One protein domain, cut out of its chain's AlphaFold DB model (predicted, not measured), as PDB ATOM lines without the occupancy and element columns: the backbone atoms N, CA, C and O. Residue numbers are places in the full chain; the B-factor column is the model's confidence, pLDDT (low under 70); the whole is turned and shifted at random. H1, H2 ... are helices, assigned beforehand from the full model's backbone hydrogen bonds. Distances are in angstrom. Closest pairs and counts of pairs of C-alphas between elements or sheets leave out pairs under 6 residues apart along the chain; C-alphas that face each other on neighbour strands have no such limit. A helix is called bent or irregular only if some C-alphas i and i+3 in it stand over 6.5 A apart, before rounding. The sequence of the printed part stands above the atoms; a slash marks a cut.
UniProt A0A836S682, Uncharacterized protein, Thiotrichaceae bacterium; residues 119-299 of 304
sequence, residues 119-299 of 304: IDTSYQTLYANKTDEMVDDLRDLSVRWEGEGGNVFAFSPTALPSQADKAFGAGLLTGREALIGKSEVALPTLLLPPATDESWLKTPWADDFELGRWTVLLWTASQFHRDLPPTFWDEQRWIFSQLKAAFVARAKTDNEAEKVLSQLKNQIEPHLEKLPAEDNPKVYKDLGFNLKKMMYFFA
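This is residues 119 to 299 of the 304 residues of an uncharacterized protein of Thiotrichaceae bacterium (UniProt A0A836S682). Four long helices, H4, H5, H6 and H7, run alternately one way and the other as a four-cornered bundle, and H3 crosses close over H4 on the side away from H5 and H6. H4 is the core helix; short H1 packs on H3 and H4, short H2 packs on the last part of H3, and the loop of residues 146 to 159 sticks out. The printed part has 181 residues with seven named helices, H1 to H7 in chain order, and no named strand; its class is all helix. It is compact, with a radius of gyration of the C-alphas of 16.2 A and spans of 47 by 38 by 34 A.

H1, residues 119 to 128, begins with C-alpha 119 at (-30.837, -14.342, -23.910) and is 14.3 A long. H2, residues 132 to 140, is 12.4 A long. H3 is residues 163 to 180, 25.8 A; H4 is residues 206 to 223, 26.3 A, with C-alpha 206 at (-34.531, -3.620, -17.441). H5, residues 232 to 250, is 27.4 A long. H6, residues 255 to 272, is 24.4 A long, with a kink of 35 degrees near residue 266; it is only just irregular, with C-alphas 267 and 270 6.8 A apart. H7, residues 282 to 298, is 24.5 A long and ends with C-alpha 298 at (-43.689, -11.964, -9.480).

H3 and H4 are the hubs, touching four helices each. They touch at a steep tilt of 41 degrees, the same way; the closest C-alphas, of Gly 171 and Gly 212, are 4.2 A apart. H1, H3, H4, H5, H6 and H7 form a bundle, a group of helices mostly aligned. H4 and H5 are a hairpin at 30 degrees, closest at C-alphas of Asp 207 and Leu 243, 6.7 A. H5 and H6 are another, at 22 degrees, with C-alphas of Phe 247 and Ala 257 closest, 5.4 A. H6 and H7 are a third, at 12 degrees, with C-alphas of His 271 and Leu 287 closest, 5.8 A. H7 touches H4 at a shallow tilt of 33 degrees, only just short of steep, opposite ways, with C-alphas of Ser 222 and Tyr 284 closest, 4.9 A. H4 and H6 are near each other; H5 and H7 are apart. H1 touches H4, with C-alphas of Ile 119 and Trp 214 closest, 6.4 A. H2 and H3 are a hairpin, H3 touching with residues 176 to 180 alone; C-alphas of Val 135 and Ile 180 are closest, 5.6 A. Every O i to N i+4 pair is within hydrogen-bond range in H1, H2, H3, H4, H5 and H7; in H6, 11 of 14 are.

The C-alphas farthest apart, of Thr 196 and Asp 279, are 50.0 A apart. The printed part has no cut. The links H2 to H3, 22 residues, and H3 to H4, 25 residues, are long. Residues 146 to 159 stand free, and residues 148 to 159 have pLDDT under 70; the mean of the printed part is 90.3.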
ATOM      1  N   ILE A 119     -29.482 -13.814 -23.996       93.38
ATOM      2  CA  ILE A 119     -30.837 -14.342 -23.910       93.38
ATOM      3  C   ILE A 119     -31.396 -14.545 -25.326       93.38
ATOM      4  O   ILE A 119     -31.922 -15.618 -25.603       93.38
ATOM      5  N   ASP A 120     -31.207 -13.600 -26.251       92.75
ATOM      6  CA  ASP A 120     -31.664 -13.705 -27.645       92.75
ATOM      7  C   ASP A 120     -31.002 -14.882 -28.373       92.75
ATOM      8  O   ASP A 120     -31.693 -15.656 -29.033       92.75
ATOM      9  N   THR A 121     -29.694 -15.093 -28.202       91.25
ATOM     10  CA  THR A 121     -28.993 -16.266 -28.763       91.25
ATOM     11  C   THR A 121     -29.568 -17.581 -28.223       91.25
ATOM     12  O   THR A 121     -29.801 -18.535 -28.975       91.25
ATOM     13  N   SER A 122     -29.875 -17.622 -26.924       94.31
ATOM     14  CA  SER A 122     -30.522 -18.775 -26.290       94.31
ATOM     15  C   SER A 122     -31.942 -18.997 -26.841       94.31
ATOM     16  O   SER A 122     -32.348 -20.139 -27.067       94.31
ATOM     17  N   TYR A 123     -32.691 -17.918 -27.115       93.88
ATOM     18  CA  TYR A 123     -34.003 -17.975 -27.769       93.88
ATOM     19  C   TYR A 123     -33.897 -18.563 -29.174       93.88
ATOM     20  O   TYR A 123     -34.678 -19.449 -29.510       93.88
ATOM     21  N   GLN A 124     -32.920 -18.124 -29.973       92.62
ATOM     22  CA  GLN A 124     -32.697 -18.666 -31.318       92.62
ATOM     23  C   GLN A 124     -32.377 -20.163 -31.285       92.62
ATOM     24  O   GLN A 124     -32.871 -20.915 -32.122       92.62
ATOM     25  N   THR A 125     -31.620 -20.613 -30.281       93.25
ATOM     26  CA  THR A 125     -31.299 -22.035 -30.087       93.25
ATOM     27  C   THR A 125     -32.554 -22.875 -29.842       93.25
ATOM     28  O   THR A 125     -32.741 -23.905 -30.485       93.25
ATOM     29  N   LEU A 126     -33.450 -22.426 -28.956       93.31
ATOM     30  CA  LEU A 126     -34.729 -23.111 -28.729       93.31
ATOM     31  C   LEU A 126     -35.662 -23.013 -29.936       93.31
ATOM     32  O   LEU A 126     -36.324 -23.985 -30.286       93.31
ATOM     33  N   TYR A 127     -35.704 -21.850 -30.586       92.12
ATOM     34  CA  TYR A 127     -36.556 -21.617 -31.744       92.12
ATOM     35  C   TYR A 127     -36.171 -22.506 -32.933       92.12
ATOM     36  O   TYR A 127     -37.047 -23.032 -33.617       92.12
ATOM     37  N   ALA A 128     -34.872 -22.728 -33.154       91.44
ATOM     38  CA  ALA A 128     -34.372 -23.635 -34.186       91.44
ATOM     39  C   ALA A 128     -34.827 -25.091 -33.973       91.44
ATOM     40  O   ALA A 128     -34.996 -25.825 -34.944       91.44
ATOM     41  N   ASN A 129     -35.082 -25.476 -32.719       91.06
ATOM     42  CA  ASN A 129     -35.563 -26.797 -32.313       91.06
ATOM     43  C   ASN A 129     -37.067 -26.804 -31.974       91.06
ATOM     44  O   ASN A 129     -37.548 -27.699 -31.278       91.06
ATOM     45  N   LYS A 130     -37.822 -25.797 -32.431       94.44
ATOM     46  CA  LYS A 130     -39.246 -25.645 -32.116       94.44
ATOM     47  C   LYS A 130     -40.078 -26.813 -32.644       94.44
ATOM     48  O   LYS A 130     -40.008 -27.157 -33.822       94.44
ATOM     49  N   THR A 131     -40.939 -27.344 -31.781       95.50
ATOM     50  CA  THR A 131     -41.945 -28.362 -32.108       95.50
ATOM     51  C   THR A 131     -43.357 -27.808 -31.911       95.50
ATOM     52  O   THR A 131     -43.544 -26.816 -31.203       95.50
ATOM     53  N   ASP A 132     -44.362 -28.447 -32.515       96.38
ATOM     54  CA  ASP A 132     -45.769 -28.073 -32.305       96.38
ATOM     55  C   ASP A 132     -46.189 -28.271 -30.837       96.38
ATOM     56  O   ASP A 132     -46.836 -27.400 -30.265       96.38
ATOM     57  N   GLU A 133     -45.719 -29.349 -30.197       96.50
ATOM     58  CA  GLU A 133     -45.920 -29.609 -28.761       96.50
ATOM     59  C   GLU A 133     -45.377 -28.460 -27.898       96.50
ATOM     60  O   GLU A 133     -46.064 -27.985 -26.998       96.50
ATOM     61  N   MET A 134     -44.183 -27.941 -28.215       95.69
ATOM     62  CA  MET A 134     -43.622 -26.785 -27.513       95.69
ATOM     63  C   MET A 134     -44.485 -25.534 -27.684       95.69
ATOM     64  O   MET A 134     -44.646 -24.764 -26.738       95.69
ATOM     65  N   VAL A 135     -45.039 -25.308 -28.879       96.00
ATOM     66  CA  VAL A 135     -45.923 -24.163 -29.143       96.00
ATOM     67  C   VAL A 135     -47.230 -24.284 -28.364       96.00
ATOM     68  O   VAL A 135     -47.693 -23.278 -27.823       96.00
ATOM     69  N   ASP A 136     -47.812 -25.477 -28.295       96.25
ATOM     70  CA  ASP A 136     -49.053 -25.718 -27.559       96.25
ATOM     71  C   ASP A 136     -48.838 -25.560 -26.046       96.25
ATOM     72  O   ASP A 136     -49.550 -24.779 -25.414       96.25
ATOM     73  N   ASP A 137     -47.771 -26.138 -25.485       95.06
ATOM     74  CA  ASP A 137     -47.403 -25.961 -24.072       95.06
ATOM     75  C   ASP A 137     -47.114 -24.493 -23.717       95.06
ATOM     76  O   ASP A 137     -47.458 -24.022 -22.629       95.06
ATOM     77  N   LEU A 138     -46.488 -23.744 -24.632       94.69
ATOM     78  CA  LEU A 138     -46.270 -22.308 -24.462       94.69
ATOM     79  C   LEU A 138     -47.587 -21.531 -24.473       94.69
ATOM     80  O   LEU A 138     -47.728 -20.605 -23.684       94.69
ATOM     81  N   ARG A 139     -48.556 -21.876 -25.325       93.44
ATOM     82  CA  ARG A 139     -49.883 -21.230 -25.325       93.44
ATOM     83  C   ARG A 139     -50.668 -21.542 -24.054       93.44
ATOM     84  O   ARG A 139     -51.347 -20.658 -23.536       93.44
ATOM     85  N   ASP A 140     -50.513 -22.754 -23.536       93.00
ATOM     86  CA  ASP A 140     -51.137 -23.210 -22.293       93.00
ATOM     87  C   ASP A 140     -50.426 -22.678 -21.037       93.00
ATOM     88  O   ASP A 140     -50.948 -22.784 -19.918       93.00
ATOM     89  N   LEU A 141     -49.250 -22.057 -21.192       90.81
ATOM     90  CA  LEU A 141     -48.570 -21.325 -20.131       90.81
ATOM     91  C   LEU A 141     -49.344 -20.038 -19.804       90.81
ATOM     92  O   LEU A 141     -48.975 -18.930 -20.200       90.81
ATOM     93  N   SER A 142     -50.422 -20.200 -19.036       83.81
ATOM     94  CA  SER A 142     -51.231 -19.105 -18.516       83.81
ATOM     95  C   SER A 142     -50.480 -18.380 -17.406       83.81
ATOM     96  O   SER A 142     -50.122 -18.996 -16.389       83.81
ATOM     97  N   VAL A 143     -50.297 -17.070 -17.548       82.00
ATOM     98  CA  VAL A 143     -49.747 -16.250 -16.467       82.00
ATOM     99  C   VAL A 143     -50.865 -15.548 -15.702       82.00
ATOM    100  O   VAL A 143     -51.962 -15.328 -16.204       82.00
ATOM    101  N   ARG A 144     -50.609 -15.217 -14.434       80.12
ATOM    102  CA  ARG A 144     -51.622 -14.758 -13.475       80.12
ATOM    103  C   ARG A 144     -52.480 -13.579 -13.960       80.12
ATOM    104  O   ARG A 144     -53.640 -13.501 -13.566       80.12
ATOM    105  N   TRP A 145     -51.935 -12.669 -14.768       79.00
ATOM    106  CA  TRP A 145     -52.677 -11.513 -15.286       79.00
ATOM    107  C   TRP A 145     -53.553 -11.827 -16.508       79.00
ATOM    108  O   TRP A 145     -54.283 -10.944 -16.945       79.00
ATOM    109  N   GLU A 146     -53.477 -13.030 -17.077       81.00
ATOM    110  CA  GLU A 146     -54.229 -13.432 -18.278       81.00
ATOM    111  C   GLU A 146     -55.534 -14.161 -17.949       81.00
ATOM    112  O   GLU A 146     -56.372 -14.349 -18.825       81.00
ATOM    113  N   GLY A 147     -55.722 -14.567 -16.691       71.00
ATOM    114  CA  GLY A 147     -56.948 -15.223 -16.247       71.00
ATOM    115  C   GLY A 147     -58.166 -14.294 -16.287       71.00
ATOM    116  O   GLY A 147     -58.068 -13.100 -15.985       71.00
ATOM    117  N   GLU A 148     -59.323 -14.868 -16.623       51.34
ATOM    118  CA  GLU A 148     -60.628 -14.210 -16.528       51.34
ATOM    119  C   GLU A 148     -60.923 -13.851 -15.074       51.34
ATOM    120  O   GLU A 148     -61.114 -14.734 -14.242       51.34
ATOM    121  N   GLY A 149     -60.963 -12.548 -14.789       50.47
ATOM    122  CA  GLY A 149     -61.578 -11.975 -13.602       50.47
ATOM    123  C   GLY A 149     -61.026 -12.525 -12.295       50.47
ATOM    124  O   GLY A 149     -61.497 -13.534 -11.768       50.47
ATOM    125  N   GLY A 150     -60.113 -11.780 -11.669       47.31
ATOM    126  CA  GLY A 150     -60.014 -11.869 -10.219       47.31
ATOM    127  C   GLY A 150     -61.438 -11.863  -9.639       47.31
ATOM    128  O   GLY A 150     -62.260 -11.038 -10.028       47.31
ATOM    129  N   ASN A 151     -61.753 -12.864  -8.814       43.16
ATOM    130  CA  ASN A 151     -63.066 -13.043  -8.204       43.16
ATOM    131  C   ASN A 151     -63.711 -11.687  -7.879       43.16
ATOM    132  O   ASN A 151     -63.249 -11.001  -6.971       43.16
ATOM    133  N   VAL A 152     -64.815 -11.352  -8.554       45.94
ATOM    134  CA  VAL A 152     -65.654 -10.162  -8.283       45.94
ATOM    135  C   VAL A 152     -66.151 -10.135  -6.819       45.94
ATOM    136  O   VAL A 152     -66.663  -9.133  -6.334       45.94
ATOM    137  N   PHE A 153     -65.951 -11.234  -6.083       45.25
ATOM    138  CA  PHE A 153     -66.323 -11.425  -4.684       45.25
ATOM    139  C   PHE A 153     -65.145 -11.511  -3.695       45.25
ATOM    140  O   PHE A 153     -65.378 -11.719  -2.505       45.25
ATOM    141  N   ALA A 154     -63.889 -11.378  -4.133       45.12
ATOM    142  CA  ALA A 154     -62.751 -11.327  -3.217       45.12
ATOM    143  C   ALA A 154     -62.449  -9.871  -2.843       45.12
ATOM    144  O   ALA A 154     -62.455  -9.000  -3.704       45.12
ATOM    145  N   PHE A 155     -62.156  -9.604  -1.567       44.38
ATOM    146  CA  PHE A 155     -61.541  -8.348  -1.133       44.38
ATOM    147  C   PHE A 155     -60.213  -8.178  -1.882       44.38
ATOM    148  O   PHE A 155     -59.192  -8.754  -1.498       44.38
ATOM    149  N   SER A 156     -60.256  -7.479  -3.013       47.78
ATOM    150  CA  SER A 156     -59.142  -7.362  -3.941       47.78
ATOM    151  C   SER A 156     -57.934  -6.735  -3.251       47.78
ATOM    152  O   SER A 156     -58.098  -5.795  -2.468       47.78
ATOM    153  N   PRO A 157     -56.704  -7.198  -3.534       48.69
ATOM    154  CA  PRO A 157     -55.529  -6.423  -3.183       48.69
ATOM    155  C   PRO A 157     -55.611  -5.087  -3.934       48.69
ATOM    156  O   PRO A 157     -55.453  -5.036  -5.146       48.69
ATOM    157  N   THR A 158     -55.872  -4.007  -3.203       54.72
ATOM    158  CA  THR A 158     -55.979  -2.622  -3.698       54.72
ATOM    159  C   THR A 158     -54.656  -2.044  -4.205       54.72
ATOM    160  O   THR A 158     -54.620  -0.918  -4.695       54.72
ATOM    161  N   ALA A 159     -53.552  -2.783  -4.076       65.06
ATOM    162  CA  ALA A 159     -52.244  -2.332  -4.515       65.06
ATOM    163  C   ALA A 159     -52.081  -2.559  -6.023       65.06
ATOM    164  O   ALA A 159     -52.076  -3.699  -6.492       65.06
ATOM    165  N   LEU A 160     -51.917  -1.461  -6.763       80.50
ATOM    166  CA  LEU A 160     -51.442  -1.491  -8.145       80.50
ATOM    167  C   LEU A 160     -50.110  -2.262  -8.215       80.50
ATOM    168  O   LEU A 160     -49.287  -2.101  -7.310       80.50
ATOM    169  N   PRO A 161     -49.878  -3.074  -9.264       87.62
ATOM    170  CA  PRO A 161     -48.616  -3.790  -9.417       87.62
ATOM    171  C   PRO A 161     -47.443  -2.813  -9.492       87.62
ATOM    172  O   PRO A 161     -47.567  -1.727 -10.080       87.62
ATOM    173  N   SER A 162     -46.312  -3.206  -8.900       91.69
ATOM    174  CA  SER A 162     -45.093  -2.401  -8.935       91.69
ATOM    175  C   SER A 162     -44.560  -2.300 -10.370       91.69
ATOM    176  O   SER A 162     -44.955  -3.051 -11.262       91.69
ATOM    177  N   GLN A 163     -43.660  -1.351 -10.629       93.62
ATOM    178  CA  GLN A 163     -43.025  -1.255 -11.949       93.62
ATOM    179  C   GLN A 163     -42.127  -2.468 -12.239       93.62
ATOM    180  O   GLN A 163     -42.065  -2.897 -13.387       93.62
ATOM    181  N   ALA A 164     -41.512  -3.068 -11.213       94.38
ATOM    182  CA  ALA A 164     -40.746  -4.302 -11.363       94.38
ATOM    183  C   ALA A 164     -41.659  -5.480 -11.739       94.38
ATOM    184  O   ALA A 164     -41.354  -6.201 -12.686       94.38
ATOM    185  N   ASP A 165     -42.821  -5.615 -11.081       93.56
ATOM    186  CA  ASP A 165     -43.821  -6.633 -11.435       93.56
ATOM    187  C   ASP A 165     -44.250  -6.475 -12.904       93.56
ATOM    188  O   ASP A 165     -44.284  -7.440 -13.666       93.56
ATOM    189  N   LYS A 166     -44.552  -5.243 -13.336       94.62
ATOM    190  CA  LYS A 166     -44.942  -4.955 -14.725       94.62
ATOM    191  C   LYS A 166     -43.837  -5.290 -15.722       94.62
ATOM    192  O   LYS A 166     -44.132  -5.930 -16.728       94.62
ATOM    193  N   ALA A 167     -42.596  -4.893 -15.441       96.06
ATOM    194  CA  ALA A 167     -41.439  -5.193 -16.277       96.06
ATOM    195  C   ALA A 167     -41.232  -6.706 -16.411       96.06
ATOM    196  O   ALA A 167     -41.137  -7.221 -17.523       96.06
ATOM    197  N   PHE A 168     -41.265  -7.434 -15.293       96.88
ATOM    198  CA  PHE A 168     -41.167  -8.891 -15.278       96.88
ATOM    199  C   PHE A 168     -42.300  -9.550 -16.074       96.88
ATOM    200  O   PHE A 168     -42.047 -10.405 -16.923       96.88
ATOM    201  N   GLY A 169     -43.549  -9.115 -15.870       95.38
ATOM    202  CA  GLY A 169     -44.703  -9.596 -16.630       95.38
ATOM    203  C   GLY A 169     -44.597  -9.321 -18.134       95.38
ATOM    204  O   GLY A 169     -44.891 -10.201 -18.944       95.38
ATOM    205  N   ALA A 170     -44.115  -8.136 -18.520       95.69
ATOM    206  CA  ALA A 170     -43.828  -7.802 -19.912       95.69
ATOM    207  C   ALA A 170     -42.760  -8.736 -20.493       95.69
ATOM    208  O   ALA A 170     -42.950  -9.276 -21.578       95.69
ATOM    209  N   GLY A 171     -41.688  -8.998 -19.742       96.69
ATOM    210  CA  GLY A 171     -40.622  -9.916 -20.134       96.69
ATOM    211  C   GLY A 171     -41.110 -11.348 -20.353       96.69
ATOM    212  O   GLY A 171     -40.765 -11.971 -21.355       96.69
ATOM    213  N   LEU A 172     -41.961 -11.858 -19.460       96.81
ATOM    214  CA  LEU A 172     -42.599 -13.168 -19.615       96.81
ATOM    215  C   LEU A 172     -43.428 -13.243 -20.911       96.81
ATOM    216  O   LEU A 172     -43.275 -14.189 -21.683       96.81
ATOM    217  N   LEU A 173     -44.283 -12.245 -21.172       95.38
ATOM    218  CA  LEU A 173     -45.115 -12.212 -22.378       95.38
ATOM    219  C   LEU A 173     -44.255 -12.115 -23.645       95.38
ATOM    220  O   LEU A 173     -44.414 -12.924 -24.557       95.38
ATOM    221  N   THR A 174     -43.306 -11.177 -23.686       95.38
ATOM    222  CA  THR A 174     -42.379 -11.021 -24.814       95.38
ATOM    223  C   THR A 174     -41.593 -12.303 -25.072       95.38
ATOM    224  O   THR A 174     -41.473 -12.727 -26.218       95.38
ATOM    225  N   GLY A 175     -41.093 -12.951 -24.018       95.69
ATOM    226  CA  GLY A 175     -40.369 -14.211 -24.124       95.69
ATOM    227  C   GLY A 175     -41.214 -15.349 -24.697       95.69
ATOM    228  O   GLY A 175     -40.799 -16.036 -25.630       95.69
ATOM    229  N   ARG A 176     -42.438 -15.517 -24.188       95.94
ATOM    230  CA  ARG A 176     -43.370 -16.541 -24.675       95.94
ATOM    231  C   ARG A 176     -43.687 -16.360 -26.156       95.94
ATOM    232  O   ARG A 176     -43.564 -17.303 -26.934       95.94
ATOM    233  N   GLU A 177     -44.072 -15.152 -26.554       94.75
ATOM    234  CA  GLU A 177     -44.434 -14.866 -27.942       94.75
ATOM    235  C   GLU A 177     -43.234 -14.996 -28.895       94.75
ATOM    236  O   GLU A 177     -43.400 -15.494 -30.012       94.75
ATOM    237  N   ALA A 178     -42.019 -14.661 -28.439       94.44
ATOM    238  CA  ALA A 178     -40.794 -14.868 -29.211       94.44
ATOM    239  C   ALA A 178     -40.553 -16.357 -29.530       94.44
ATOM    240  O   ALA A 178     -40.267 -16.692 -30.679       94.44
ATOM    241  N   LEU A 179     -40.744 -17.269 -28.566       94.44
ATOM    242  CA  LEU A 179     -40.613 -18.721 -28.809       94.44
ATOM    243  C   LEU A 179     -41.717 -19.277 -29.707       94.44
ATOM    244  O   LEU A 179     -41.472 -20.186 -30.500       94.44
ATOM    245  N   ILE A 180     -42.924 -18.714 -29.626       95.06
ATOM    246  CA  ILE A 180     -44.019 -19.062 -30.542       95.06
ATOM    247  C   ILE A 180     -43.677 -18.614 -31.978       95.06
ATOM    248  O   ILE A 180     -44.065 -19.277 -32.948       95.06
ATOM    249  N   GLY A 181     -42.878 -17.556 -32.130       90.88
ATOM    250  CA  GLY A 181     -42.426 -17.005 -33.409       90.88
ATOM    251  C   GLY A 181     -43.123 -15.709 -33.808       90.88
ATOM    252  O   GLY A 181     -43.185 -15.397 -34.996       90.88
ATOM    253  N   LYS A 182     -43.676 -14.961 -32.847       87.94
ATOM    254  CA  LYS A 182     -44.179 -13.606 -33.082       87.94
ATOM    255  C   LYS A 182     -43.094 -12.601 -32.703       87.94
ATOM    256  O   LYS A 182     -42.675 -12.545 -31.551       87.94
ATOM    257  N   SER A 183     -42.645 -11.816 -33.677       75.75
ATOM    258  CA  SER A 183     -41.619 -10.783 -33.485       75.75
ATOM    259  C   SER A 183     -42.176  -9.501 -32.866       75.75
ATOM    260  O   SER A 183     -41.468  -8.816 -32.135       75.75
ATOM    261  N   GLU A 184     -43.444  -9.183 -33.135       81.69
ATOM    262  CA  GLU A 184     -44.112  -7.985 -32.633       81.69
ATOM    263  C   GLU A 184     -45.173  -8.367 -31.604       81.69
ATOM    264  O   GLU A 184     -46.176  -9.016 -31.913       81.69
ATOM    265  N   VAL A 185     -44.932  -7.968 -30.358       84.44
ATOM    266  CA  VAL A 185     -45.813  -8.255 -29.228       84.44
ATOM    267  C   VAL A 185     -46.419  -6.951 -28.751       84.44
ATOM    268  O   VAL A 185     -45.744  -6.126 -28.138       84.44
ATOM    269  N   ALA A 186     -47.710  -6.764 -29.014       88.25
ATOM    270  CA  ALA A 186     -48.454  -5.663 -28.422       88.25
ATOM    271  C   ALA A 186     -48.632  -5.935 -26.921       88.25
ATOM    272  O   ALA A 186     -49.403  -6.813 -26.526       88.25
ATOM    273  N   LEU A 187     -47.901  -5.198 -26.085       88.38
ATOM    274  CA  LEU A 187     -48.039  -5.306 -24.637       88.38
ATOM    275  C   LEU A 187     -49.393  -4.718 -24.194       88.38
ATOM    276  O   LEU A 187     -49.752  -3.617 -24.622       88.38
ATOM    277  N   PRO A 188     -50.149  -5.404 -23.319       88.81
ATOM    278  CA  PRO A 188     -51.351  -4.830 -22.727       88.81
ATOM    279  C   PRO A 188     -50.988  -3.618 -21.863       88.81
ATOM    280  O   PRO A 188     -49.909  -3.572 -21.276       88.81
ATOM    281  N   THR A 189     -51.919  -2.671 -21.702       88.69
ATOM    282  CA  THR A 189     -51.703  -1.415 -20.952       88.69
ATOM    283  C   THR A 189     -51.124  -1.631 -19.551       88.69
ATOM    284  O   THR A 189     -50.328  -0.826 -19.074       88.69
ATOM    285  N   LEU A 190     -51.491  -2.737 -18.896       89.12
ATOM    286  CA  LEU A 190     -50.979  -3.112 -17.576       89.12
ATOM    287  C   LEU A 190     -49.455  -3.322 -17.555       89.12
ATOM    288  O   LEU A 190     -48.835  -3.072 -16.526       89.12
ATOM    289  N   LEU A 191     -48.882  -3.775 -18.672       91.94
ATOM    290  CA  LEU A 191     -47.480  -4.161 -18.846       91.94
ATOM    291  C   LEU A 191     -46.670  -3.127 -19.642       91.94
ATOM    292  O   LEU A 191     -45.516  -3.386 -19.976       91.94
ATOM    293  N   LEU A 192     -47.258  -1.976 -19.979       92.44
ATOM    294  CA  LEU A 192     -46.523  -0.912 -20.656       92.44
ATOM    295  C   LEU A 192     -45.497  -0.273 -19.707       92.44
ATOM    296  O   LEU A 192     -45.795  -0.112 -18.515       92.44
ATOM    297  N   PRO A 193     -44.321   0.123 -20.229       92.75
ATOM    298  CA  PRO A 193     -43.373   0.934 -19.477       92.75
ATOM    299  C   PRO A 193     -44.002   2.277 -19.061       92.75
ATOM    300  O   PRO A 193     -45.052   2.676 -19.582       92.75
ATOM    301  N   PRO A 194     -43.392   2.999 -18.104       88.94
ATOM    302  CA  PRO A 194     -43.793   4.365 -17.784       88.94
ATOM    303  C   PRO A 194     -43.837   5.243 -19.040       88.94
ATOM    304  O   PRO A 194     -43.007   5.100 -19.928       88.94
ATOM    305  N   ALA A 195     -44.782   6.186 -19.096       77.69
ATOM    306  CA  ALA A 195     -45.098   6.961 -20.307       77.69
ATOM    307  C   ALA A 195     -43.934   7.790 -20.895       77.69
ATOM    308  O   ALA A 195     -44.067   8.330 -21.988       77.69
ATOM    309  N   THR A 196     -42.823   7.930 -20.173       77.00
ATOM    310  CA  THR A 196     -41.604   8.607 -20.634       77.00
ATOM    311  C   THR A 196     -40.689   7.722 -21.473       77.00
ATOM    312  O   THR A 196     -39.809   8.253 -22.143       77.00
ATOM    313  N   ASP A 197     -40.886   6.403 -21.448       76.62
ATOM    314  CA  ASP A 197     -39.961   5.427 -22.009       76.62
ATOM    315  C   ASP A 197     -40.656   4.528 -23.036       76.62
ATOM    316  O   ASP A 197     -41.733   3.989 -22.802       76.62
ATOM    317  N   GLU A 198     -40.009   4.324 -24.183       84.50
ATOM    318  CA  GLU A 198     -40.533   3.468 -25.259       84.50
ATOM    319  C   GLU A 198     -40.234   1.975 -25.037       84.50
ATOM    320  O   GLU A 198     -40.816   1.118 -25.697       84.50
ATOM    321  N   SER A 199     -39.307   1.637 -24.132       91.25
ATOM    322  CA  SER A 199     -38.847   0.261 -23.920       91.25
ATOM    323  C   SER A 199     -38.412   0.017 -22.481       91.25
ATOM    324  O   SER A 199     -37.652   0.806 -21.921       91.25
ATOM    325  N   TRP A 200     -38.815  -1.128 -21.921       94.31
ATOM    326  CA  TRP A 200     -38.394  -1.587 -20.592       94.31
ATOM    327  C   TRP A 200     -36.874  -1.676 -20.438       94.31
ATOM    328  O   TRP A 200     -36.361  -1.383 -19.360       94.31
ATOM    329  N   LEU A 201     -36.151  -1.983 -21.519       92.94
ATOM    330  CA  LEU A 201     -34.686  -2.064 -21.527       92.94
ATOM    331  C   LEU A 201     -33.997  -0.715 -21.267       92.94
ATOM    332  O   LEU A 201     -32.832  -0.689 -20.886       92.94
ATOM    333  N   LYS A 202     -34.702   0.407 -21.459       92.12
ATOM    334  CA  LYS A 202     -34.191   1.760 -21.183       92.12
ATOM    335  C   LYS A 202     -34.545   2.252 -19.773       92.12
ATOM    336  O   LYS A 202     -34.152   3.351 -19.394       92.12
ATOM    337  N   THR A 203     -35.277   1.453 -18.997       93.25
ATOM    338  CA  THR A 203     -35.751   1.819 -17.656       93.25
ATOM    339  C   THR A 203     -34.869   1.214 -16.555       93.25
ATOM    340  O   THR A 203     -34.149   0.245 -16.806       93.25
ATOM    341  N   PRO A 204     -34.971   1.687 -15.297       93.75
ATOM    342  CA  PRO A 204     -34.323   1.037 -14.152       93.75
ATOM    343  C   PRO A 204     -34.764  -0.416 -13.886       93.75
ATOM    344  O   PRO A 204     -34.119  -1.103 -13.098       93.75
ATOM    345  N   TRP A 205     -35.852  -0.881 -14.515       95.69
ATOM    346  CA  TRP A 205     -36.404  -2.236 -14.371       95.69
ATOM    347  C   TRP A 205     -36.032  -3.161 -15.540       95.69
ATOM    348  O   TRP A 205     -36.652  -4.208 -15.721       95.69
ATOM    349  N   ALA A 206     -35.023  -2.796 -16.338       95.38
ATOM    350  CA  ALA A 206     -34.531  -3.620 -17.441       95.38
ATOM    351  C   ALA A 206     -34.157  -5.045 -16.989       95.38
ATOM    352  O   ALA A 206     -34.512  -6.012 -17.658       95.38
ATOM    353  N   ASP A 207     -33.528  -5.186 -15.817       96.62
ATOM    354  CA  ASP A 207     -33.162  -6.496 -15.259       96.62
ATOM    355  C   ASP A 207     -34.388  -7.348 -14.898       96.62
ATOM    356  O   ASP A 207     -34.360  -8.566 -15.056       96.62
ATOM    357  N   ASP A 208     -35.478  -6.728 -14.427       97.38
ATOM    358  CA  ASP A 208     -36.738  -7.423 -14.130       97.38
ATOM    359  C   ASP A 208     -37.394  -7.926 -15.423       97.38
ATOM    360  O   ASP A 208     -37.870  -9.062 -15.489       97.38
ATOM    361  N   PHE A 209     -37.354  -7.111 -16.480       97.06
ATOM    362  CA  PHE A 209     -37.814  -7.493 -17.813       97.06
ATOM    363  C   PHE A 209     -36.999  -8.654 -18.398       97.06
ATOM    364  O   PHE A 209     -37.577  -9.664 -18.809       97.06
ATOM    365  N   GLU A 210     -35.668  -8.566 -18.386       97.31
ATOM    366  CA  GLU A 210     -34.809  -9.652 -18.877       97.31
ATOM    367  C   GLU A 210     -34.941 -10.916 -18.025       97.31
ATOM    368  O   GLU A 210     -34.948 -12.025 -18.560       97.31
ATOM    369  N   LEU A 211     -35.147 -10.779 -16.713       97.94
ATOM    370  CA  LEU A 211     -35.446 -11.912 -15.847       97.94
ATOM    371  C   LEU A 211     -36.742 -12.619 -16.264       97.94
ATOM    372  O   LEU A 211     -36.782 -13.851 -16.276       97.94
ATOM    373  N   GLY A 212     -37.787 -11.872 -16.628       97.69
ATOM    374  CA  GLY A 212     -39.021 -12.434 -17.178       97.69
ATOM    375  C   GLY A 212     -38.748 -13.239 -18.447       97.69
ATOM    376  O   GLY A 212     -39.080 -14.425 -18.523       97.69
ATOM    377  N   ARG A 213     -38.044 -12.643 -19.414       97.75
ATOM    378  CA  ARG A 213     -37.669 -13.333 -20.657       97.75
ATOM    379  C   ARG A 213     -36.867 -14.600 -20.368       97.75
ATOM    380  O   ARG A 213     -37.210 -15.676 -20.852       97.75
ATOM    381  N   TRP A 214     -35.837 -14.512 -19.540       98.25
ATOM    382  CA  TRP A 214     -35.010 -15.660 -19.188       98.25
ATOM    383  C   TRP A 214     -35.798 -16.764 -18.461       98.25
ATOM    384  O   TRP A 214     -35.579 -17.947 -18.706       98.25
ATOM    385  N   THR A 215     -36.772 -16.403 -17.621       98.31
ATOM    386  CA  THR A 215     -37.596 -17.370 -16.877       98.31
ATOM    387  C   THR A 215     -38.446 -18.238 -17.813       98.31
ATOM    388  O   THR A 215     -38.512 -19.452 -17.616       98.31
ATOM    389  N   VAL A 216     -39.070 -17.653 -18.848       97.88
ATOM    390  CA  VAL A 216     -39.813 -18.428 -19.866       97.88
ATOM    391  C   VAL A 216     -38.872 -19.295 -20.686       97.88
ATOM    392  O   VAL A 216     -39.158 -20.471 -20.901       97.88
ATOM    393  N   LEU A 217     -37.732 -18.743 -21.098       97.94
ATOM    394  CA  LEU A 217     -36.718 -19.482 -21.840       97.94
ATOM    395  C   LEU A 217     -36.259 -20.731 -21.082       97.94
ATOM    396  O   LEU A 217     -36.288 -21.836 -21.625       97.94
ATOM    397  N   LEU A 218     -35.882 -20.571 -19.813       97.94
ATOM    398  CA  LEU A 218     -35.377 -21.669 -18.997       97.94
ATOM    399  C   LEU A 218     -36.474 -22.688 -18.671       97.94
ATOM    400  O   LEU A 218     -36.206 -23.889 -18.606       97.94
ATOM    401  N   TRP A 219     -37.717 -22.227 -18.499       98.06
ATOM    402  CA  TRP A 219     -38.857 -23.116 -18.301       98.06
ATOM    403  C   TRP A 219     -39.060 -23.995 -19.534       98.06
ATOM    404  O   TRP A 219     -39.088 -25.217 -19.395       98.06
ATOM    405  N   THR A 220     -39.078 -23.405 -20.728       97.69
ATOM    406  CA  THR A 220     -39.190 -24.136 -21.996       97.69
ATOM    407  C   THR A 220     -38.043 -25.126 -22.161       97.69
ATOM    408  O   THR A 220     -38.277 -26.315 -22.369       97.69
ATOM    409  N   ALA A 221     -36.800 -24.680 -21.957       97.38
ATOM    410  CA  ALA A 221     -35.631 -25.550 -22.023       97.38
ATOM    411  C   ALA A 221     -35.714 -26.724 -21.038       97.38
ATOM    412  O   ALA A 221     -35.270 -27.820 -21.357       97.38
ATOM    413  N   SER A 222     -36.305 -26.531 -19.853       97.06
ATOM    414  CA  SER A 222     -36.490 -27.618 -18.886       97.06
ATOM    415  C   SER A 222     -37.486 -28.681 -19.367       97.06
ATOM    416  O   SER A 222     -37.276 -29.871 -19.119       97.06
ATOM    417  N   GLN A 223     -38.539 -28.283 -20.090       96.25
ATOM    418  CA  GLN A 223     -39.524 -29.216 -20.646       96.25
ATOM    419  C   GLN A 223     -38.969 -29.939 -21.888       96.25
ATOM    420  O   GLN A 223     -39.103 -31.156 -22.002       96.25
ATOM    421  N   PHE A 224     -38.243 -29.219 -22.749       95.56
ATOM    422  CA  PHE A 224     -37.782 -29.680 -24.067       95.56
ATOM    423  C   PHE A 224     -36.248 -29.807 -24.153       95.56
ATOM    424  O   PHE A 224     -35.611 -29.341 -25.091       95.56
ATOM    425  N   HIS A 225     -35.624 -30.440 -23.156       92.69
ATOM    426  CA  HIS A 225     -34.161 -30.441 -22.984       92.69
ATOM    427  C   HIS A 225     -33.379 -31.424 -23.871       92.69
ATOM    428  O   HIS A 225     -32.151 -31.361 -23.884       92.69
ATOM    429  N   ARG A 226     -34.047 -32.367 -24.552       88.75
ATOM    430  CA  ARG A 226     -33.386 -33.526 -25.188       88.75
ATOM    431  C   ARG A 226     -32.424 -33.155 -26.317       88.75
ATOM    432  O   ARG A 226     -31.399 -33.810 -26.452       88.75
ATOM    433  N   ASP A 227     -32.737 -32.103 -27.067       88.69
ATOM    434  CA  ASP A 227     -31.999 -31.712 -28.275       88.69
ATOM    435  C   ASP A 227     -31.202 -30.409 -28.088       88.69
ATOM    436  O   ASP A 227     -30.820 -29.740 -29.050       88.69
ATOM    437  N   LEU A 228     -30.954 -30.016 -26.833       93.25
ATOM    438  CA  LEU A 228     -30.169 -28.824 -26.532       93.25
ATOM    439  C   LEU A 228     -28.669 -29.121 -26.624       93.25
ATOM    440  O   LEU A 228     -28.215 -30.154 -26.123       93.25
ATOM    441  N   PRO A 229     -27.866 -28.213 -27.211       92.88
ATOM    442  CA  PRO A 229     -26.425 -28.397 -27.250       92.88
ATOM    443  C   PRO A 229     -25.856 -28.398 -25.820       92.88
ATOM    444  O   PRO A 229     -26.352 -27.656 -24.967       92.88
ATOM    445  N   PRO A 230     -24.784 -29.163 -25.534       85.81
ATOM    446  CA  PRO A 230     -24.200 -29.225 -24.191       85.81
ATOM    447  C   PRO A 230     -23.828 -27.854 -23.605       85.81
ATOM    448  O   PRO A 230     -23.976 -27.638 -22.404       85.81
ATOM    449  N   THR A 231     -23.411 -26.911 -24.459       93.31
ATOM    450  CA  THR A 231     -23.029 -25.542 -24.075       93.31
ATOM    451  C   THR A 231     -24.206 -24.677 -23.632       93.31
ATOM    452  O   THR A 231     -23.996 -23.700 -22.920       93.31
ATOM    453  N   PHE A 232     -25.445 -25.044 -23.982       96.06
ATOM    454  CA  PHE A 232     -26.637 -24.264 -23.644       96.06
ATOM    455  C   PHE A 232     -26.733 -24.006 -22.137       96.06
ATOM    456  O   PHE A 232     -26.991 -22.887 -21.703       96.06
ATOM    457  N   TRP A 233     -26.492 -25.031 -21.311       96.12
ATOM    458  CA  TRP A 233     -26.602 -24.907 -19.855       96.12
ATOM    459  C   TRP A 233     -25.455 -24.099 -19.232       96.12
ATOM    460  O   TRP A 233     -25.663 -23.458 -18.201       96.12
ATOM    461  N   ASP A 234     -24.275 -24.083 -19.860       95.81
ATOM    462  CA  ASP A 234     -23.174 -23.197 -19.461       95.81
ATOM    463  C   ASP A 234     -23.535 -21.729 -19.718       95.81
ATOM    464  O   ASP A 234     -23.351 -20.884 -18.838       95.81
ATOM    465  N   GLU A 235     -24.134 -21.439 -20.875       95.94
ATOM    466  CA  GLU A 235     -24.663 -20.110 -21.206       95.94
ATOM    467  C   GLU A 235     -25.753 -19.693 -20.210       95.94
ATOM    468  O   GLU A 235     -25.711 -18.588 -19.670       95.94
ATOM    469  N   GLN A 236     -26.672 -20.600 -19.850       97.62
ATOM    470  CA  GLN A 236     -27.714 -20.292 -18.865       97.62
ATOM    471  C   GLN A 236     -27.146 -19.994 -17.471       97.62
ATOM    472  O   GLN A 236     -27.648 -19.101 -16.786       97.62
ATOM    473  N   ARG A 237     -26.086 -20.692 -17.039       97.56
ATOM    474  CA  ARG A 237     -25.372 -20.375 -15.787       97.56
ATOM    475  C   ARG A 237     -24.699 -19.009 -15.837       97.56
ATOM    476  O   ARG A 237     -24.686 -18.294 -14.829       97.56
ATOM    477  N   TRP A 238     -24.143 -18.641 -16.986       96.44
ATOM    478  CA  TRP A 238     -23.554 -17.321 -17.176       96.44
ATOM    479  C   TRP A 238     -24.624 -16.225 -17.101       96.44
ATOM    480  O   TRP A 238     -24.476 -15.304 -16.298       96.44
ATOM    481  N   ILE A 239     -25.741 -16.369 -17.828       96.38
ATOM    482  CA  ILE A 239     -26.867 -15.415 -17.800       96.38
ATOM    483  C   ILE A 239     -27.413 -15.286 -16.372       96.38
ATOM    484  O   ILE A 239     -27.574 -14.176 -15.862       96.38
ATOM    485  N   PHE A 240     -27.616 -16.415 -15.684       97.69
ATOM    486  CA  PHE A 240     -28.032 -16.440 -14.283       97.69
ATOM    487  C   PHE A 240     -27.086 -15.638 -13.385       97.69
ATOM    488  O   PHE A 240     -27.543 -14.877 -12.532       97.69
ATOM    489  N   SER A 241     -25.772 -15.776 -13.576       97.12
ATOM    490  CA  SER A 241     -24.772 -15.058 -12.782       97.12
ATOM    491  C   SER A 241     -24.860 -13.546 -12.984       97.12
ATOM    492  O   SER A 241     -24.758 -12.804 -12.005       97.12
ATOM    493  N   GLN A 242     -25.105 -13.090 -14.218       96.25
ATOM    494  CA  GLN A 242     -25.275 -11.666 -14.525       96.25
ATOM    495  C   GLN A 242     -26.552 -11.097 -13.903       96.25
ATOM    496  O   GLN A 242     -26.485 -10.108 -13.172       96.25
ATOM    497  N   LEU A 243     -27.693 -11.766 -14.102       96.38
ATOM    498  CA  LEU A 243     -28.966 -11.363 -13.493       96.38
ATOM    499  C   LEU A 243     -28.838 -11.323 -11.965       96.38
ATOM    500  O   LEU A 243     -29.152 -10.321 -11.324       96.38
ATOM    501  N   LYS A 244     -28.288 -12.381 -11.360       97.50
ATOM    502  CA  LYS A 244     -28.048 -12.447  -9.914       97.50
ATOM    503  C   LYS A 244     -27.156 -11.298  -9.434       97.50
ATOM    504  O   LYS A 244     -27.448 -10.723  -8.387       97.50
ATOM    505  N   ALA A 245     -26.096 -10.946 -10.161       96.75
ATOM    506  CA  ALA A 245     -25.227  -9.825  -9.808       96.75
ATOM    507  C   ALA A 245     -25.969  -8.477  -9.847       96.75
ATOM    508  O   ALA A 245     -25.829  -7.685  -8.910       96.75
ATOM    509  N   ALA A 246     -26.805  -8.248 -10.863       95.38
ATOM    510  CA  ALA A 246     -27.626  -7.044 -10.981       95.38
ATOM    511  C   ALA A 246     -28.596  -6.894  -9.793       95.38
ATOM    512  O   ALA A 246     -28.625  -5.859  -9.118       95.38
ATOM    513  N   PHE A 247     -29.294  -7.973  -9.424       96.50
ATOM    514  CA  PHE A 247     -30.177  -7.958  -8.255       96.50
ATOM    515  C   PHE A 247     -29.411  -7.824  -6.929       96.50
ATOM    516  O   PHE A 247     -29.898  -7.152  -6.022       96.50
ATOM    517  N   VAL A 248     -28.196  -8.378  -6.795       96.94
ATOM    518  CA  VAL A 248     -27.329  -8.156  -5.614       96.94
ATOM    519  C   VAL A 248     -26.971  -6.680  -5.460       96.94
ATOM    520  O   VAL A 248     -26.958  -6.173  -4.335       96.94
ATOM    521  N   ALA A 249     -26.698  -5.981  -6.562       95.06
ATOM    522  CA  ALA A 249     -26.406  -4.554  -6.526       95.06
ATOM    523  C   ALA A 249     -27.619  -3.737  -6.046       95.06
ATOM    524  O   ALA A 249     -27.453  -2.845  -5.210       95.06
ATOM    525  N   ARG A 250     -28.831  -4.084  -6.506       94.06
ATOM    526  CA  ARG A 250     -30.088  -3.395  -6.153       94.06
ATOM    527  C   ARG A 250     -30.626  -3.731  -4.760       94.06
ATOM    528  O   ARG A 250     -31.161  -2.851  -4.090       94.06
ATOM    529  N   ALA A 251     -30.439  -4.959  -4.276       94.69
ATOM    530  CA  ALA A 251     -31.039  -5.443  -3.026       94.69
ATOM    531  C   ALA A 251     -30.619  -4.675  -1.762       94.69
ATOM    532  O   ALA A 251     -31.262  -4.795  -0.727       94.69
ATOM    533  N   LYS A 252     -29.566  -3.850  -1.823       92.00
ATOM    534  CA  LYS A 252     -29.184  -2.966  -0.708       92.00
ATOM    535  C   LYS A 252     -30.229  -1.887  -0.412       92.00
ATOM    536  O   LYS A 252     -30.258  -1.367   0.699       92.00
ATOM    537  N   THR A 253     -31.028  -1.516  -1.409       92.00
ATOM    538  CA  THR A 253     -31.983  -0.401  -1.342       92.00
ATOM    539  C   THR A 253     -33.377  -0.772  -1.845       92.00
ATOM    540  O   THR A 253     -34.289   0.044  -1.746       92.00
ATOM    541  N   ASP A 254     -33.545  -1.976  -2.392       92.62
ATOM    542  CA  ASP A 254     -34.767  -2.444  -3.038       92.62
ATOM    543  C   ASP A 254     -35.202  -3.799  -2.448       92.62
ATOM    544  O   ASP A 254     -34.593  -4.842  -2.703       92.62
ATOM    545  N   ASN A 255     -36.280  -3.779  -1.660       93.31
ATOM    546  CA  ASN A 255     -36.857  -4.976  -1.041       93.31
ATOM    547  C   ASN A 255     -37.436  -5.957  -2.079       93.31
ATOM    548  O   ASN A 255     -37.587  -7.143  -1.779       93.31
ATOM    549  N   GLU A 256     -37.819  -5.495  -3.275       91.62
ATOM    550  CA  GLU A 256     -38.288  -6.380  -4.349       91.62
ATOM    551  C   GLU A 256     -37.111  -7.164  -4.932       91.62
ATOM    552  O   GLU A 256     -37.186  -8.391  -5.033       91.62
ATOM    553  N   ALA A 257     -35.977  -6.496  -5.161       94.50
ATOM    554  CA  ALA A 257     -34.738  -7.154  -5.569       94.50
ATOM    555  C   ALA A 257     -34.262  -8.199  -4.540       94.50
ATOM    556  O   ALA A 257     -33.811  -9.281  -4.921       94.50
ATOM    557  N   GLU A 258     -34.411  -7.943  -3.236       95.19
ATOM    558  CA  GLU A 258     -34.086  -8.934  -2.198       95.19
ATOM    559  C   GLU A 258     -34.969 -10.194  -2.294       95.19
ATOM    560  O   GLU A 258     -34.473 -11.324  -2.196       95.19
ATOM    561  N   LYS A 259     -36.275 -10.029  -2.552       94.69
ATOM    562  CA  LYS A 259     -37.192 -11.163  -2.770       94.69
ATOM    563  C   LYS A 259     -36.797 -11.968  -4.005       94.69
ATOM    564  O   LYS A 259     -36.780 -13.198  -3.933       94.69
ATOM    565  N   VAL A 260     -36.459 -11.293  -5.105       95.38
ATOM    566  CA  VAL A 260     -35.971 -11.932  -6.338       95.38
ATOM    567  C   VAL A 260     -34.708 -12.741  -6.058       95.38
ATOM    568  O   VAL A 260     -34.661 -13.929  -6.380       95.38
ATOM    569  N   LEU A 261     -33.722 -12.167  -5.363       96.69
ATOM    570  CA  LEU A 261     -32.501 -12.886  -4.986       96.69
ATOM    571  C   LEU A 261     -32.769 -14.136  -4.158       96.69
ATOM    572  O   LEU A 261     -32.101 -15.152  -4.357       96.69
ATOM    573  N   SER A 262     -33.714 -14.064  -3.222       96.06
ATOM    574  CA  SER A 262     -34.099 -15.222  -2.418       96.06
ATOM    575  C   SER A 262     -34.657 -16.346  -3.295       96.06
ATOM    576  O   SER A 262     -34.270 -17.500  -3.116       96.06
ATOM    577  N   GLN A 263     -35.499 -16.030  -4.287       96.12
ATOM    578  CA  GLN A 263     -36.004 -17.030  -5.234       96.12
ATOM    579  C   GLN A 263     -34.880 -17.602  -6.106       96.12
ATOM    580  O   GLN A 263     -34.739 -18.821  -6.193       96.12
ATOM    581  N   LEU A 264     -34.026 -16.748  -6.679       96.75
ATOM    582  CA  LEU A 264     -32.914 -17.179  -7.528       96.75
ATOM    583  C   LEU A 264     -31.963 -18.133  -6.793       96.75
ATOM    584  O   LEU A 264     -31.676 -19.217  -7.298       96.75
ATOM    585  N   LYS A 265     -31.526 -17.775  -5.579       97.38
ATOM    586  CA  LYS A 265     -30.572 -18.578  -4.791       97.38
ATOM    587  C   LYS A 265     -31.173 -19.873  -4.256       97.38
ATOM    588  O   LYS A 265     -30.510 -20.901  -4.247       97.38
ATOM    589  N   ASN A 266     -32.410 -19.823  -3.765       96.31
ATOM    590  CA  ASN A 266     -32.977 -20.949  -3.020       96.31
ATOM    591  C   ASN A 266     -33.780 -21.912  -3.898       96.31
ATOM    592  O   ASN A 266     -33.941 -23.068  -3.518       96.31
ATOM    593  N   GLN A 267     -34.320 -21.446  -5.031       96.25
ATOM    594  CA  GLN A 267     -35.232 -22.236  -5.867       96.25
ATOM    595  C   GLN A 267     -34.679 -22.540  -7.260       96.25
ATOM    596  O   GLN A 267     -35.093 -23.536  -7.846       96.25
ATOM    597  N   ILE A 268     -33.777 -21.713  -7.803       97.44
ATOM    598  CA  ILE A 268     -33.289 -21.868  -9.184       97.44
ATOM    599  C   ILE A 268     -31.853 -22.398  -9.226       97.44
ATOM    600  O   ILE A 268     -31.606 -23.454  -9.810       97.44
ATOM    601  N   GLU A 269     -30.921 -21.716  -8.556       97.94
ATOM    602  CA  GLU A 269     -29.487 -22.045  -8.539       97.94
ATOM    603  C   GLU A 269     -29.184 -23.527  -8.247       97.94
ATOM    604  O   GLU A 269     -28.473 -24.142  -9.045       97.94
ATOM    605  N   PRO A 270     -29.786 -24.173  -7.220       97.75
ATOM    606  CA  PRO A 270     -29.433 -25.549  -6.858       97.75
ATOM    607  C   PRO A 270     -29.794 -26.589  -7.925       97.75
ATOM    608  O   PRO A 270     -29.305 -27.722  -7.881       97.75
ATOM    609  N   HIS A 271     -30.705 -26.241  -8.838       97.50
ATOM    610  CA  HIS A 271     -31.086 -27.087  -9.963       97.50
ATOM    611  C   HIS A 271     -30.235 -26.764 -11.187       97.50
ATOM    612  O   HIS A 271     -29.745 -27.684 -11.835       97.50
ATOM    613  N   LEU A 272     -30.003 -25.479 -11.466       96.25
ATOM    614  CA  LEU A 272     -29.225 -25.029 -12.618       96.25
ATOM    615  C   LEU A 272     -27.758 -25.491 -12.567       96.25
ATOM    616  O   LEU A 272     -27.186 -25.844 -13.598       96.25
ATOM    617  N   GLU A 273     -27.156 -25.552 -11.377       96.62
ATOM    618  CA  GLU A 273     -25.792 -26.071 -11.179       96.62
ATOM    619  C   GLU A 273     -25.648 -27.560 -11.520       96.62
ATOM    620  O   GLU A 273     -24.552 -28.023 -11.822       96.62
ATOM    621  N   LYS A 274     -26.749 -28.317 -11.480       96.06
ATOM    622  CA  LYS A 274     -26.751 -29.763 -11.737       96.06
ATOM    623  C   LYS A 274     -26.985 -30.113 -13.203       96.06
ATOM    624  O   LYS A 274     -26.939 -31.289 -13.532       96.06
ATOM    625  N   LEU A 275     -27.290 -29.135 -14.057       95.00
ATOM    626  CA  LEU A 275     -27.611 -29.366 -15.466       95.00
ATOM    627  C   LEU A 275     -26.360 -29.300 -16.366       95.00
ATOM    628  O   LEU A 275     -25.454 -28.524 -16.077       95.00
ATOM    629  N   PRO A 276     -26.302 -30.034 -17.489       95.44
ATOM    630  CA  PRO A 276     -27.253 -31.064 -17.903       95.44
ATOM    631  C   PRO A 276     -27.189 -32.298 -16.987       95.44
ATOM    632  O   PRO A 276     -26.124 -32.661 -16.499       95.44
ATOM    633  N   ALA A 277     -28.337 -32.937 -16.761       91.56
ATOM    634  CA  ALA A 277     -28.477 -34.105 -15.887       91.56
ATOM    635  C   ALA A 277     -29.182 -35.245 -16.635       91.56
ATOM    636  O   ALA A 277     -30.311 -35.610 -16.302       91.56
ATOM    637  N   GLU A 278     -28.548 -35.769 -17.688       86.69
ATOM    638  CA  GLU A 278     -29.131 -36.802 -18.563       86.69
ATOM    639  C   GLU A 278     -29.578 -38.057 -17.791       86.69
ATOM    640  O   GLU A 278     -30.588 -38.678 -18.119       86.69
ATOM    641  N   ASP A 279     -28.861 -38.397 -16.721       89.12
ATOM    642  CA  ASP A 279     -29.133 -39.524 -15.830       89.12
ATOM    643  C   ASP A 279     -30.196 -39.222 -14.757       89.12
ATOM    644  O   ASP A 279     -30.693 -40.135 -14.092       89.12
ATOM    645  N   ASN A 280     -30.583 -37.955 -14.591       91.62
ATOM    646  CA  ASN A 280     -31.515 -37.515 -13.562       91.62
ATOM    647  C   ASN A 280     -32.566 -36.526 -14.105       91.62
ATOM    648  O   ASN A 280     -32.549 -35.331 -13.776       91.62
ATOM    649  N   PRO A 281     -33.578 -37.022 -14.845       92.69
ATOM    650  CA  PRO A 281     -34.625 -36.190 -15.444       92.69
ATOM    651  C   PRO A 281     -35.467 -35.422 -14.411       92.69
ATOM    652  O   PRO A 281     -36.194 -34.488 -14.756       92.69
ATOM    653  N   LYS A 282     -35.391 -35.797 -13.127       96.31
ATOM    654  CA  LYS A 282     -36.080 -35.092 -12.045       96.31
ATOM    655  C   LYS A 282     -35.568 -33.657 -11.879       96.31
ATOM    656  O   LYS A 282     -36.367 -32.784 -11.562       96.31
ATOM    657  N   VAL A 283     -34.283 -33.396 -12.145       96.88
ATOM    658  CA  VAL A 283     -33.694 -32.049 -12.013       96.88
ATOM    659  C   VAL A 283     -34.406 -31.047 -12.924       96.88
ATOM    660  O   VAL A 283     -34.758 -29.962 -12.467       96.88
ATOM    661  N   TYR A 284     -34.695 -31.432 -14.171       96.88
ATOM    662  CA  TYR A 284     -35.430 -30.599 -15.126       96.88
ATOM    663  C   TYR A 284     -36.870 -30.329 -14.673       96.88
ATOM    664  O   TYR A 284     -37.336 -29.194 -14.737       96.88
ATOM    665  N   LYS A 285     -37.564 -31.352 -14.157       96.44
ATOM    666  CA  LYS A 285     -38.938 -31.209 -13.644       96.44
ATOM    667  C   LYS A 285     -39.004 -30.271 -12.440       96.44
ATOM    668  O   LYS A 285     -39.869 -29.399 -12.397       96.44
ATOM    669  N   ASP A 286     -38.088 -30.436 -11.488       97.44
ATOM    670  CA  ASP A 286     -38.025 -29.597 -10.291       97.44
ATOM    671  C   ASP A 286     -37.690 -28.140 -10.661       97.44
ATOM    672  O   ASP A 286     -38.326 -27.215 -10.153       97.44
ATOM    673  N   LEU A 287     -36.765 -27.931 -11.612       97.50
ATOM    674  CA  LEU A 287     -36.459 -26.606 -12.155       97.50
ATOM    675  C   LEU A 287     -37.695 -25.968 -12.804       97.50
ATOM    676  O   LEU A 287     -38.069 -24.855 -12.439       97.50
ATOM    677  N   GLY A 288     -38.367 -26.677 -13.716       97.06
ATOM    678  CA  GLY A 288     -39.573 -26.182 -14.384       97.06
ATOM    679  C   GLY A 288     -40.694 -25.829 -13.399       97.06
ATOM    680  O   GLY A 288     -41.349 -24.793 -13.533       97.06
ATOM    681  N   PHE A 289     -40.878 -26.637 -12.352       96.81
ATOM    682  CA  PHE A 289     -41.847 -26.361 -11.291       96.81
ATOM    683  C   PHE A 289     -41.511 -25.089 -10.498       96.81
ATOM    684  O   PHE A 289     -42.396 -24.263 -10.248       96.81
ATOM    685  N   ASN A 290     -40.245 -24.899 -10.125       97.19
ATOM    686  CA  ASN A 290     -39.801 -23.711  -9.397       97.19
ATOM    687  C   ASN A 290     -39.862 -22.442 -10.258       97.19
ATOM    688  O   ASN A 290     -40.287 -21.397  -9.765       97.19
ATOM    689  N   LEU A 291     -39.546 -22.536 -11.552       97.06
ATOM    690  CA  LEU A 291     -39.725 -21.433 -12.499       97.06
ATOM    691  C   LEU A 291     -41.199 -21.045 -12.629       97.06
ATOM    692  O   LEU A 291     -41.529 -19.867 -12.532       97.06
ATOM    693  N   LYS A 292     -42.117 -22.016 -12.728       95.12
ATOM    694  CA  LYS A 292     -43.562 -21.732 -12.778       95.12
ATOM    695  C   LYS A 292     -44.064 -21.039 -11.506       95.12
ATOM    696  O   LYS A 292     -44.879 -20.118 -11.579       95.12
ATOM    697  N   LYS A 293     -43.555 -21.426 -10.329       93.19
ATOM    698  CA  LYS A 293     -43.835 -20.711  -9.067       93.19
ATOM    699  C   LYS A 293     -43.314 -19.280  -9.088       93.19
ATOM    700  O   LYS A 293     -44.019 -18.380  -8.640       93.19
ATOM    701  N   MET A 294     -42.103 -19.078  -9.597       94.06
ATOM    702  CA  MET A 294     -41.490 -17.760  -9.718       94.06
ATOM    703  C   MET A 294     -42.302 -16.851 -10.650       94.06
ATOM    704  O   MET A 294     -42.639 -15.737 -10.251       94.06
ATOM    705  N   MET A 295     -42.712 -17.361 -11.819       94.19
ATOM    706  CA  MET A 295     -43.638 -16.673 -12.726       94.19
ATOM    707  C   MET A 295     -44.912 -16.258 -11.986       94.19
ATOM    708  O   MET A 295     -45.291 -15.098 -12.030       94.19
ATOM    709  N   TYR A 296     -45.545 -17.170 -11.244       89.75
ATOM    710  CA  TYR A 296     -46.772 -16.873 -10.496       89.75
ATOM    711  C   TYR A 296     -46.586 -15.830  -9.377       89.75
ATOM    712  O   TYR A 296     -47.510 -15.066  -9.078       89.75
ATOM    713  N   PHE A 297     -45.422 -15.829  -8.724       87.44
ATOM    714  CA  PHE A 297     -45.144 -14.985  -7.565       87.44
ATOM    715  C   PHE A 297     -44.859 -13.528  -7.947       87.44
ATOM    716  O   PHE A 297     -45.379 -12.639  -7.275       87.44
ATOM    717  N   PHE A 298     -44.083 -13.303  -9.012       88.06
ATOM    718  CA  PHE A 298     -43.689 -11.964  -9.480       88.06
ATOM    719  C   PHE A 298     -44.577 -11.415 -10.603       88.06
ATOM    720  O   PHE A 298     -44.518 -10.232 -10.924       88.06
ATOM    721  N   ALA A 299     -45.423 -12.250 -11.210       81.75
ATOM    722  CA  ALA A 299     -46.405 -11.788 -12.177       81.75
ATOM    723  C   ALA A 299     -47.349 -10.736 -11.561       81.75
ATOM    724  O   ALA A 299     -47.916 -10.984 -10.485       81.75
TER     725      ALA A 299